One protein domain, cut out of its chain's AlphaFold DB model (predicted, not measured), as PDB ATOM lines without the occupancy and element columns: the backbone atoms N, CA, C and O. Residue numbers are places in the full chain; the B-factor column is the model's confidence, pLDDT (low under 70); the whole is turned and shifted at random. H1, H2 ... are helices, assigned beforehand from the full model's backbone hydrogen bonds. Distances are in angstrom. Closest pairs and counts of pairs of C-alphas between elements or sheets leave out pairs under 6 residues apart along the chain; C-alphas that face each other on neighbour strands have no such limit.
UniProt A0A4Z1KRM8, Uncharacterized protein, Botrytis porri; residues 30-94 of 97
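Overview. This is residues 30 to 94 of the 97 residues of an uncharacterized protein of Botrytis porri (UniProt A0A4Z1KRM8). A loose, elongated string of short helices has a helical hairpin, H1 and H2, at one end and the touching pair H3 and H4 toward the other, where H5 is set off, touching no helix. The 65 printed residues hold five named helices, H1 to H5 in chain order, and no named strand: all helix. The radius of gyration of the C-alphas is 14.5 A; the spans are 42 by 23 by 21 A.

Arrangement. H1, residues 31 to 38, touches H2, residues 47 to 53, at a steep tilt of 44 degrees, opposite ways; their closest C-alphas, Val 35 and Pro 48, are 5.9 A apart. H3, residues 58 to 62, is only just apart from H2, at 8.3 A. H3 touches H4, residues 69 to 78; their closest C-alphas, Ser 59 and Pro 69, are 5.2 A apart. H5, residues 86 to 93, is apart from H4. In the five helices every O i to N i+4 pair is within hydrogen-bond range.

Along the chain. H1 begins at C-alpha 31 (22.470, -6.418, -28.497) and is 10.6 A long. H4 is 14.2 A long. H5 ends at C-alpha 93 (16.530, -29.284, -30.055).

Size, cuts and confidence. The printed part has no cut and no long link. Residues 55 to 56 and 81 to 94 have pLDDT under 70.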
ATOM      1  N   SER A  30      22.188  -6.061 -33.368       83.38
ATOM      2  CA  SER A  30      22.603  -6.962 -32.295       83.38
ATOM      3  C   SER A  30      22.528  -6.247 -30.940       83.38
ATOM      4  O   SER A  30      22.645  -5.022 -30.848       83.38
ATOM      5  N   PHE A  31      22.425  -7.005 -29.843       81.81
ATOM      6  CA  PHE A  31      22.470  -6.418 -28.497       81.81
ATOM      7  C   PHE A  31      23.748  -5.594 -28.256       81.81
ATOM      8  O   PHE A  31      23.714  -4.562 -27.586       81.81
ATOM      9  N   ARG A  32      24.880  -6.003 -28.846       85.62
ATOM     10  CA  ARG A  32      26.142  -5.251 -28.776       85.62
ATOM     11  C   ARG A  32      26.023  -3.882 -29.448       85.62
ATOM     12  O   ARG A  32      26.534  -2.898 -28.908       85.62
ATOM     13  N   ASP A  33      25.352  -3.812 -30.590       88.50
ATOM     14  CA  ASP A  33      25.157  -2.561 -31.325       88.50
ATOM     15  C   ASP A  33      24.195  -1.637 -30.576       88.50
ATOM     16  O   ASP A  33      24.454  -0.442 -30.471       88.50
ATOM     17  N   ILE A  34      23.161  -2.195 -29.939       87.88
ATOM     18  CA  ILE A  34      22.242  -1.452 -29.058       87.88
ATOM     19  C   ILE A  34      22.992  -0.839 -27.865       87.88
ATOM     20  O   ILE A  34      22.808   0.338 -27.545       87.88
ATOM     21  N   VAL A  35      23.876  -1.604 -27.214       87.81
ATOM     22  CA  VAL A  35      24.725  -1.093 -26.119       87.81
ATOM     23  C   VAL A  35      25.711  -0.037 -26.619       87.81
ATOM     24  O   VAL A  35      26.030   0.908 -25.900       87.81
ATOM     25  N   SER A  36      26.204  -0.171 -27.846       92.75
ATOM     26  CA  SER A  36      27.087   0.831 -28.443       92.75
ATOM     27  C   SER A  36      26.317   2.121 -28.743       92.75
ATOM     28  O   SER A  36      26.783   3.204 -28.390       92.75
ATOM     29  N   LEU A  37      25.101   2.010 -29.282       89.44
ATOM     30  CA  LEU A  37      24.198   3.128 -29.548       89.44
ATOM     31  C   LEU A  37      23.833   3.882 -28.263       89.44
ATOM     32  O   LEU A  37      23.858   5.114 -28.253       89.44
ATOM     33  N   SER A  38      23.595   3.173 -27.154       90.88
ATOM     34  CA  SER A  38      23.262   3.801 -25.867       90.88
ATOM     35  C   SER A  38      24.366   4.700 -25.306       90.88
ATOM     36  O   SER A  38      24.091   5.611 -24.524       90.88
ATOM     37  N   ARG A  39      25.615   4.484 -25.732       92.31
ATOM     38  CA  ARG A  39      26.784   5.274 -25.320       92.31
ATOM     39  C   ARG A  39      27.015   6.512 -26.185       92.31
ATOM     40  O   ARG A  39      27.824   7.354 -25.813       92.31
ATOM     41  N   THR A  40      26.318   6.641 -27.315       91.19
ATOM     42  CA  THR A  40      26.490   7.777 -28.238       91.19
ATOM     43  C   THR A  40      25.769   9.041 -27.769       91.19
ATOM     44  O   THR A  40      26.241  10.148 -28.013       91.19
ATOM     45  N   SER A  41      24.629   8.897 -27.084       86.56
ATOM     46  CA  SER A  41      23.803  10.018 -26.631       86.56
ATOM     47  C   SER A  41      23.010   9.658 -25.380       86.56
ATOM     48  O   SER A  41      22.501   8.546 -25.252       86.56
ATOM     49  N   LYS A  42      22.815  10.644 -24.494       84.94
ATOM     50  CA  LYS A  42      21.975  10.512 -23.290       84.94
ATOM     51  C   LYS A  42      20.534  10.110 -23.612       84.94
ATOM     52  O   LYS A  42      19.883   9.502 -22.778       84.94
ATOM     53  N   GLN A  43      20.036  10.429 -24.805       82.50
ATOM     54  CA  GLN A  43      18.683  10.043 -25.217       82.50
ATOM     55  C   GLN A  43      18.549   8.530 -25.427       82.50
ATOM     56  O   GLN A  43      17.475   7.980 -25.226       82.50
ATOM     57  N   PHE A  44      19.645   7.848 -25.772       84.75
ATOM     58  CA  PHE A  44      19.670   6.402 -25.990       84.75
ATOM     59  C   PHE A  44      20.092   5.613 -24.748       84.75
ATOM     60  O   PHE A  44      20.148   4.388 -24.805       84.75
ATOM     61  N   SER A  45      20.394   6.265 -23.620       85.56
ATOM     62  CA  SER A  45      20.996   5.580 -22.469       85.56
ATOM     63  C   SER A  45      20.101   4.487 -21.880       85.56
ATOM     64  O   SER A  45      20.607   3.504 -21.348       85.56
ATOM     65  N   THR A  46      18.780   4.639 -21.991       84.69
ATOM     66  CA  THR A  46      17.781   3.671 -21.506       84.69
ATOM     67  C   THR A  46      17.449   2.581 -22.526       84.69
ATOM     68  O   THR A  46      16.799   1.598 -22.179       84.69
ATOM     69  N   LEU A  47      17.927   2.705 -23.768       83.56
ATOM     70  CA  LEU A  47      17.606   1.792 -24.864       83.56
ATOM     71  C   LEU A  47      17.920   0.316 -24.548       83.56
ATOM     72  O   LEU A  47      17.058  -0.519 -24.826       83.56
ATOM     73  N   PRO A  48      19.070  -0.042 -23.931       83.38
ATOM     74  CA  PRO A  48      19.365  -1.439 -23.615       83.38
ATOM     75  C   PRO A  48      18.378  -2.040 -22.612       83.38
ATOM     76  O   PRO A  48      17.987  -3.197 -22.753       83.38
ATOM     77  N   GLU A  49      17.954  -1.261 -21.614       83.69
ATOM     78  CA  GLU A  49      16.979  -1.718 -20.624       83.69
ATOM     79  C   GLU A  49      15.601  -1.901 -21.268       83.69
ATOM     80  O   GLU A  49      14.978  -2.949 -21.092       83.69
ATOM     81  N   THR A  50      15.148  -0.925 -22.059       81.56
ATOM     82  CA  THR A  50      13.848  -1.007 -22.736       81.56
ATOM     83  C   THR A  50      13.801  -2.199 -23.694       81.56
ATOM     84  O   THR A  50      12.863  -2.990 -23.632       81.56
ATOM     85  N   MET A  51      14.854  -2.408 -24.492       79.25
ATOM     86  CA  MET A  51      14.999  -3.566 -25.388       79.25
ATOM     87  C   MET A  51      14.994  -4.900 -24.636       79.25
ATOM     88  O   MET A  51      14.358  -5.856 -25.078       79.25
ATOM     89  N   SER A  52      15.662  -4.962 -23.478       77.00
ATOM     90  CA  SER A  52      15.685  -6.160 -22.627       77.00
ATOM     91  C   SER A  52      14.292  -6.542 -22.119       77.00
ATOM     92  O   SER A  52      13.992  -7.724 -21.957       77.00
ATOM     93  N   ARG A  53      13.427  -5.549 -21.876       74.38
ATOM     94  CA  ARG A  53      12.055  -5.759 -21.390       74.38
ATOM     95  C   ARG A  53      11.053  -6.044 -22.517       74.38
ATOM     96  O   ARG A  53      10.074  -6.744 -22.260       74.38
ATOM     97  N   THR A  54      11.279  -5.527 -23.729       71.75
ATOM     98  CA  THR A  54      10.366  -5.694 -24.874       71.75
ATOM     99  C   THR A  54      10.807  -6.820 -25.813       71.75
ATOM    100  O   THR A  54      10.256  -7.918 -25.750       71.75
ATOM    101  N   GLN A  55      11.810  -6.574 -26.659       68.56
ATOM    102  CA  GLN A  55      12.224  -7.471 -27.744       68.56
ATOM    103  C   GLN A  55      13.004  -8.687 -27.249       68.56
ATOM    104  O   GLN A  55      12.805  -9.797 -27.734       68.56
ATOM    105  N   LEU A  56      13.881  -8.489 -26.266       69.25
ATOM    106  CA  LEU A  56      14.741  -9.543 -25.726       69.25
ATOM    107  C   LEU A  56      14.148 -10.173 -24.463       69.25
ATOM    108  O   LEU A  56      14.872 -10.734 -23.637       69.25
ATOM    109  N   ASN A  57      12.824 -10.086 -24.306       74.62
ATOM    110  CA  ASN A  57      12.133 -10.728 -23.205       74.62
ATOM    111  C   ASN A  57      12.289 -12.246 -23.331       74.62
ATOM    112  O   ASN A  57      11.632 -12.916 -24.129       74.62
ATOM    113  N   ILE A  58      13.169 -12.789 -22.502       72.69
ATOM    114  CA  ILE A  58      13.522 -14.203 -22.508       72.69
ATOM    115  C   ILE A  58      12.322 -15.125 -22.252       72.69
ATOM    116  O   ILE A  58      12.293 -16.220 -22.798       72.69
ATOM    117  N   SER A  59      11.291 -14.690 -21.520       75.50
ATOM    118  CA  SER A  59      10.067 -15.486 -21.349       75.50
ATOM    119  C   SER A  59       9.293 -15.617 -22.662       75.50
ATOM    120  O   SER A  59       8.761 -16.684 -22.958       75.50
ATOM    121  N   SER A  60       9.271 -14.559 -23.476       75.00
ATOM    122  CA  SER A  60       8.694 -14.589 -24.825       75.00
ATOM    123  C   SER A  60       9.526 -15.451 -25.777       75.00
ATOM    124  O   SER A  60       8.955 -16.218 -26.546       75.00
ATOM    125  N   ILE A  61      10.857 -15.372 -25.689       76.00
ATOM    126  CA  ILE A  61      11.782 -16.163 -26.520       76.00
ATOM    127  C   ILE A  61      11.696 -17.659 -26.192       76.00
ATOM    128  O   ILE A  61      11.766 -18.487 -27.094       76.00
ATOM    129  N   LEU A  62      11.531 -18.018 -24.917       76.25
ATOM    130  CA  LEU A  62      11.463 -19.410 -24.463       76.25
ATOM    131  C   LEU A  62      10.089 -20.058 -24.680       76.25
ATOM    132  O   LEU A  62       9.995 -21.282 -24.715       76.25
ATOM    133  N   LYS A  63       9.030 -19.257 -24.835       81.81
ATOM    134  CA  LYS A  63       7.638 -19.719 -24.966       81.81
ATOM    135  C   LYS A  63       7.409 -20.798 -26.042       81.81
ATOM    136  O   LYS A  63       6.616 -21.698 -25.785       81.81
ATOM    137  N   PRO A  64       8.060 -20.749 -27.222       81.12
ATOM    138  CA  PRO A  64       7.918 -21.789 -28.243       81.12
ATOM    139  C   PRO A  64       8.560 -23.130 -27.866       81.12
ATOM    140  O   PRO A  64       8.180 -24.155 -28.418       81.12
ATOM    141  N   PHE A  65       9.529 -23.127 -26.950       77.19
ATOM    142  CA  PHE A  65      10.329 -24.306 -26.612       77.19
ATOM    143  C   PHE A  65       9.959 -24.909 -25.255       77.19
ATOM    144  O   PHE A  65      10.246 -26.070 -24.984       77.19
ATOM    145  N   VAL A  66       9.348 -24.114 -24.376       80.88
ATOM    146  CA  VAL A  66       9.105 -24.476 -22.982       80.88
ATOM    147  C   VAL A  66       7.683 -24.086 -22.606       80.88
ATOM    148  O   VAL A  66       7.277 -22.938 -22.771       80.88
ATOM    149  N   LYS A  67       6.935 -25.043 -22.046       83.38
ATOM    150  CA  LYS A  67       5.539 -24.847 -21.620       83.38
ATOM    151  C   LYS A  67       5.392 -23.757 -20.552       83.38
ATOM    152  O   LYS A  67       4.412 -23.020 -20.566       83.38
ATOM    153  N   ASP A  68       6.364 -23.669 -19.647       83.56
ATOM    154  CA  ASP A  68       6.422 -22.662 -18.588       83.56
ATOM    155  C   ASP A  68       7.826 -22.023 -18.512       83.56
ATOM    156  O   ASP A  68       8.718 -22.513 -17.807       83.56
ATOM    157  N   PRO A  69       8.052 -20.931 -19.266       81.88
ATOM    158  CA  PRO A  69       9.310 -20.190 -19.249       81.88
ATOM    159  C   PRO A  69       9.669 -19.598 -17.884       81.88
ATOM    160  O   PRO A  69      10.850 -19.419 -17.576       81.88
ATOM    161  N   GLU A  70       8.668 -19.259 -17.072       83.88
ATOM    162  CA  GLU A  70       8.868 -18.599 -15.785       83.88
ATOM    163  C   GLU A  70       9.366 -19.600 -14.743       83.88
ATOM    164  O   GLU A  70      10.370 -19.338 -14.073       83.88
ATOM    165  N   ALA A  71       8.766 -20.794 -14.700       83.62
ATOM    166  CA  ALA A  71       9.265 -21.898 -13.884       83.62
ATOM    167  C   ALA A  71      10.693 -22.311 -14.280       83.62
ATOM    168  O   ALA A  71      11.530 -22.554 -13.403       83.62
ATOM    169  N   LEU A  72      11.011 -22.342 -15.582       82.50
ATOM    170  CA  LEU A  72      12.374 -22.628 -16.040       82.50
ATOM    171  C   LEU A  72      13.367 -21.562 -15.557       82.50
ATOM    172  O   LEU A  72      14.402 -21.913 -14.989       82.50
ATOM    173  N   ARG A  73      13.051 -20.270 -15.718       79.25
ATOM    174  CA  ARG A  73      13.899 -19.172 -15.219       79.25
ATOM    175  C   ARG A  73      14.095 -19.232 -13.711       79.25
ATOM    176  O   ARG A  73      15.208 -19.002 -13.242       79.25
ATOM    177  N   LEU A  74      13.040 -19.542 -12.960       83.06
ATOM    178  CA  LEU A  74      13.119 -19.683 -11.509       83.06
ATOM    179  C   LEU A  74      14.096 -20.802 -11.129       83.06
ATOM    180  O   LEU A  74      14.963 -20.602 -10.280       83.06
ATOM    181  N   LYS A  75      14.018 -21.948 -11.811       82.62
ATOM    182  CA  LYS A  75      14.927 -23.078 -11.591       82.62
ATOM    183  C   LYS A  75      16.370 -22.752 -11.991       82.62
ATOM    184  O   LYS A  75      17.300 -23.108 -11.270       82.62
ATOM    185  N   MET A  76      16.570 -22.035 -13.097       80.88
ATOM    186  CA  MET A  76      17.885 -21.531 -13.515       80.88
ATOM    187  C   MET A  76      18.487 -20.590 -12.465       80.88
ATOM    188  O   MET A  76      19.648 -20.747 -12.099       80.88
ATOM    189  N   ALA A  77      17.689 -19.669 -11.917       80.81
ATOM    190  CA  ALA A  77      18.127 -18.760 -10.861       80.81
ATOM    191  C   ALA A  77      18.480 -19.505  -9.563       80.81
ATOM    192  O   ALA A  77      19.531 -19.252  -8.979       80.81
ATOM    193  N   GLN A  78      17.649 -20.463  -9.139       80.81
ATOM    194  CA  GLN A  78      17.897 -21.292  -7.949       80.81
ATOM    195  C   GLN A  78      19.174 -22.131  -8.063       80.81
ATOM    196  O   GLN A  78      19.853 -22.366  -7.069       80.81
ATOM    197  N   THR A  79      19.497 -22.584  -9.272       79.19
ATOM    198  CA  THR A  79      20.676 -23.420  -9.543       79.19
ATOM    199  C   THR A  79      21.897 -22.612  -9.981       79.19
ATOM    200  O   THR A  79      22.943 -23.198 -10.241       79.19
ATOM    201  N   ASN A  80      21.783 -21.279 -10.063       73.44
ATOM    202  CA  ASN A  80      22.791 -20.375 -10.622       73.44
ATOM    203  C   ASN A  80      23.292 -20.813 -12.017       73.44
ATOM    204  O   ASN A  80      24.465 -20.651 -12.361       73.44
ATOM    205  N   THR A  81      22.396 -21.400 -12.812       69.50
ATOM    206  CA  THR A  81      22.711 -21.974 -14.123       69.50
ATOM    207  C   THR A  81      22.339 -20.988 -15.221       69.50
ATOM    208  O   THR A  81      21.180 -20.596 -15.346       69.50
ATOM    209  N   ASN A  82      23.307 -20.632 -16.065       68.00
ATOM    210  CA  ASN A  82      23.070 -19.879 -17.293       68.00
ATOM    211  C   ASN A  82      23.211 -20.807 -18.498       68.00
ATOM    212  O   ASN A  82      24.281 -21.363 -18.737       68.00
ATOM    213  N   ILE A  83      22.136 -20.949 -19.271       65.62
ATOM    214  CA  ILE A  83      22.172 -21.660 -20.550       65.62
ATOM    215  C   ILE A  83      22.655 -20.658 -21.603       65.62
ATOM    216  O   ILE A  83      22.000 -19.646 -21.849       65.62
ATOM    217  N   VAL A  84      23.822 -20.914 -22.193       60.88
ATOM    218  CA  VAL A  84      24.466 -20.026 -23.173       60.88
ATOM    219  C   VAL A  84      24.999 -20.811 -24.370       60.88
ATOM    220  O   VAL A  84      25.385 -21.970 -24.245       60.88
ATOM    221  N   GLY A  85      25.057 -20.155 -25.532       59.44
ATOM    222  CA  GLY A  85      25.702 -20.690 -26.734       59.44
ATOM    223  C   GLY A  85      25.049 -21.967 -27.271       59.44
ATOM    224  O   GLY A  85      23.834 -22.133 -27.188       59.44
ATOM    225  N   ASN A  86      25.864 -22.873 -27.818       55.75
ATOM    226  CA  ASN A  86      25.391 -24.125 -28.422       55.75
ATOM    227  C   ASN A  86      24.654 -25.032 -27.424       55.75
ATOM    228  O   ASN A  86      23.740 -25.741 -27.820       55.75
ATOM    229  N   THR A  87      24.948 -24.929 -26.123       56.34
ATOM    230  CA  THR A  87      24.219 -25.653 -25.071       56.34
ATOM    231  C   THR A  87      22.739 -25.262 -25.008       56.34
ATOM    232  O   THR A  87      21.908 -26.087 -24.645       56.34
ATOM    233  N   ALA A  88      22.379 -24.031 -25.393       60.94
ATOM    234  CA  ALA A  88      20.977 -23.635 -25.535       60.94
ATOM    235  C   ALA A  88      20.308 -24.321 -26.729       60.94
ATOM    236  O   ALA A  88      19.150 -24.713 -26.637       60.94
ATOM    237  N   LEU A  89      21.036 -24.477 -27.836       55.06
ATOM    238  CA  LEU A  89      20.525 -25.155 -29.023       55.06
ATOM    239  C   LEU A  89      20.293 -26.634 -28.720       55.06
ATOM    240  O   LEU A  89      19.188 -27.111 -28.950       55.06
ATOM    241  N   ASP A  90      21.255 -27.318 -28.103       58.28
ATOM    242  CA  ASP A  90      21.130 -28.738 -27.744       58.28
ATOM    243  C   ASP A  90      20.006 -28.981 -26.722       58.28
ATOM    244  O   ASP A  90      19.250 -29.941 -26.843       58.28
ATOM    245  N   PHE A  91      19.831 -28.077 -25.750       61.25
ATOM    246  CA  PHE A  91      18.756 -28.176 -24.756       61.25
ATOM    247  C   PHE A  91      17.355 -27.988 -25.363       61.25
ATOM    248  O   PHE A  91      16.392 -28.558 -24.859       61.25
ATOM    249  N   LEU A  92      17.229 -27.184 -26.424       57.56
ATOM    250  CA  LEU A  92      15.943 -26.866 -27.062       57.56
ATOM    251  C   LEU A  92      15.655 -27.714 -28.316       57.56
ATOM    252  O   LEU A  92      14.522 -27.710 -28.790       57.56
ATOM    253  N   THR A  93      16.655 -28.416 -28.862       54.59
ATOM    254  CA  THR A  93      16.530 -29.284 -30.055       54.59
ATOM    255  C   THR A  93      16.761 -30.767 -29.772       54.59
ATOM    256  O   THR A  93      16.522 -31.591 -30.656       54.59
ATOM    257  N   GLY A  94      17.190 -31.129 -28.560       48.69
ATOM    258  CA  GLY A  94      17.307 -32.522 -28.147       48.69
ATOM    259  C   GLY A  94      15.954 -33.249 -28.224       48.69
ATOM    260  O   GLY A  94      14.931 -32.661 -27.860       48.69
TER     261      GLY A  94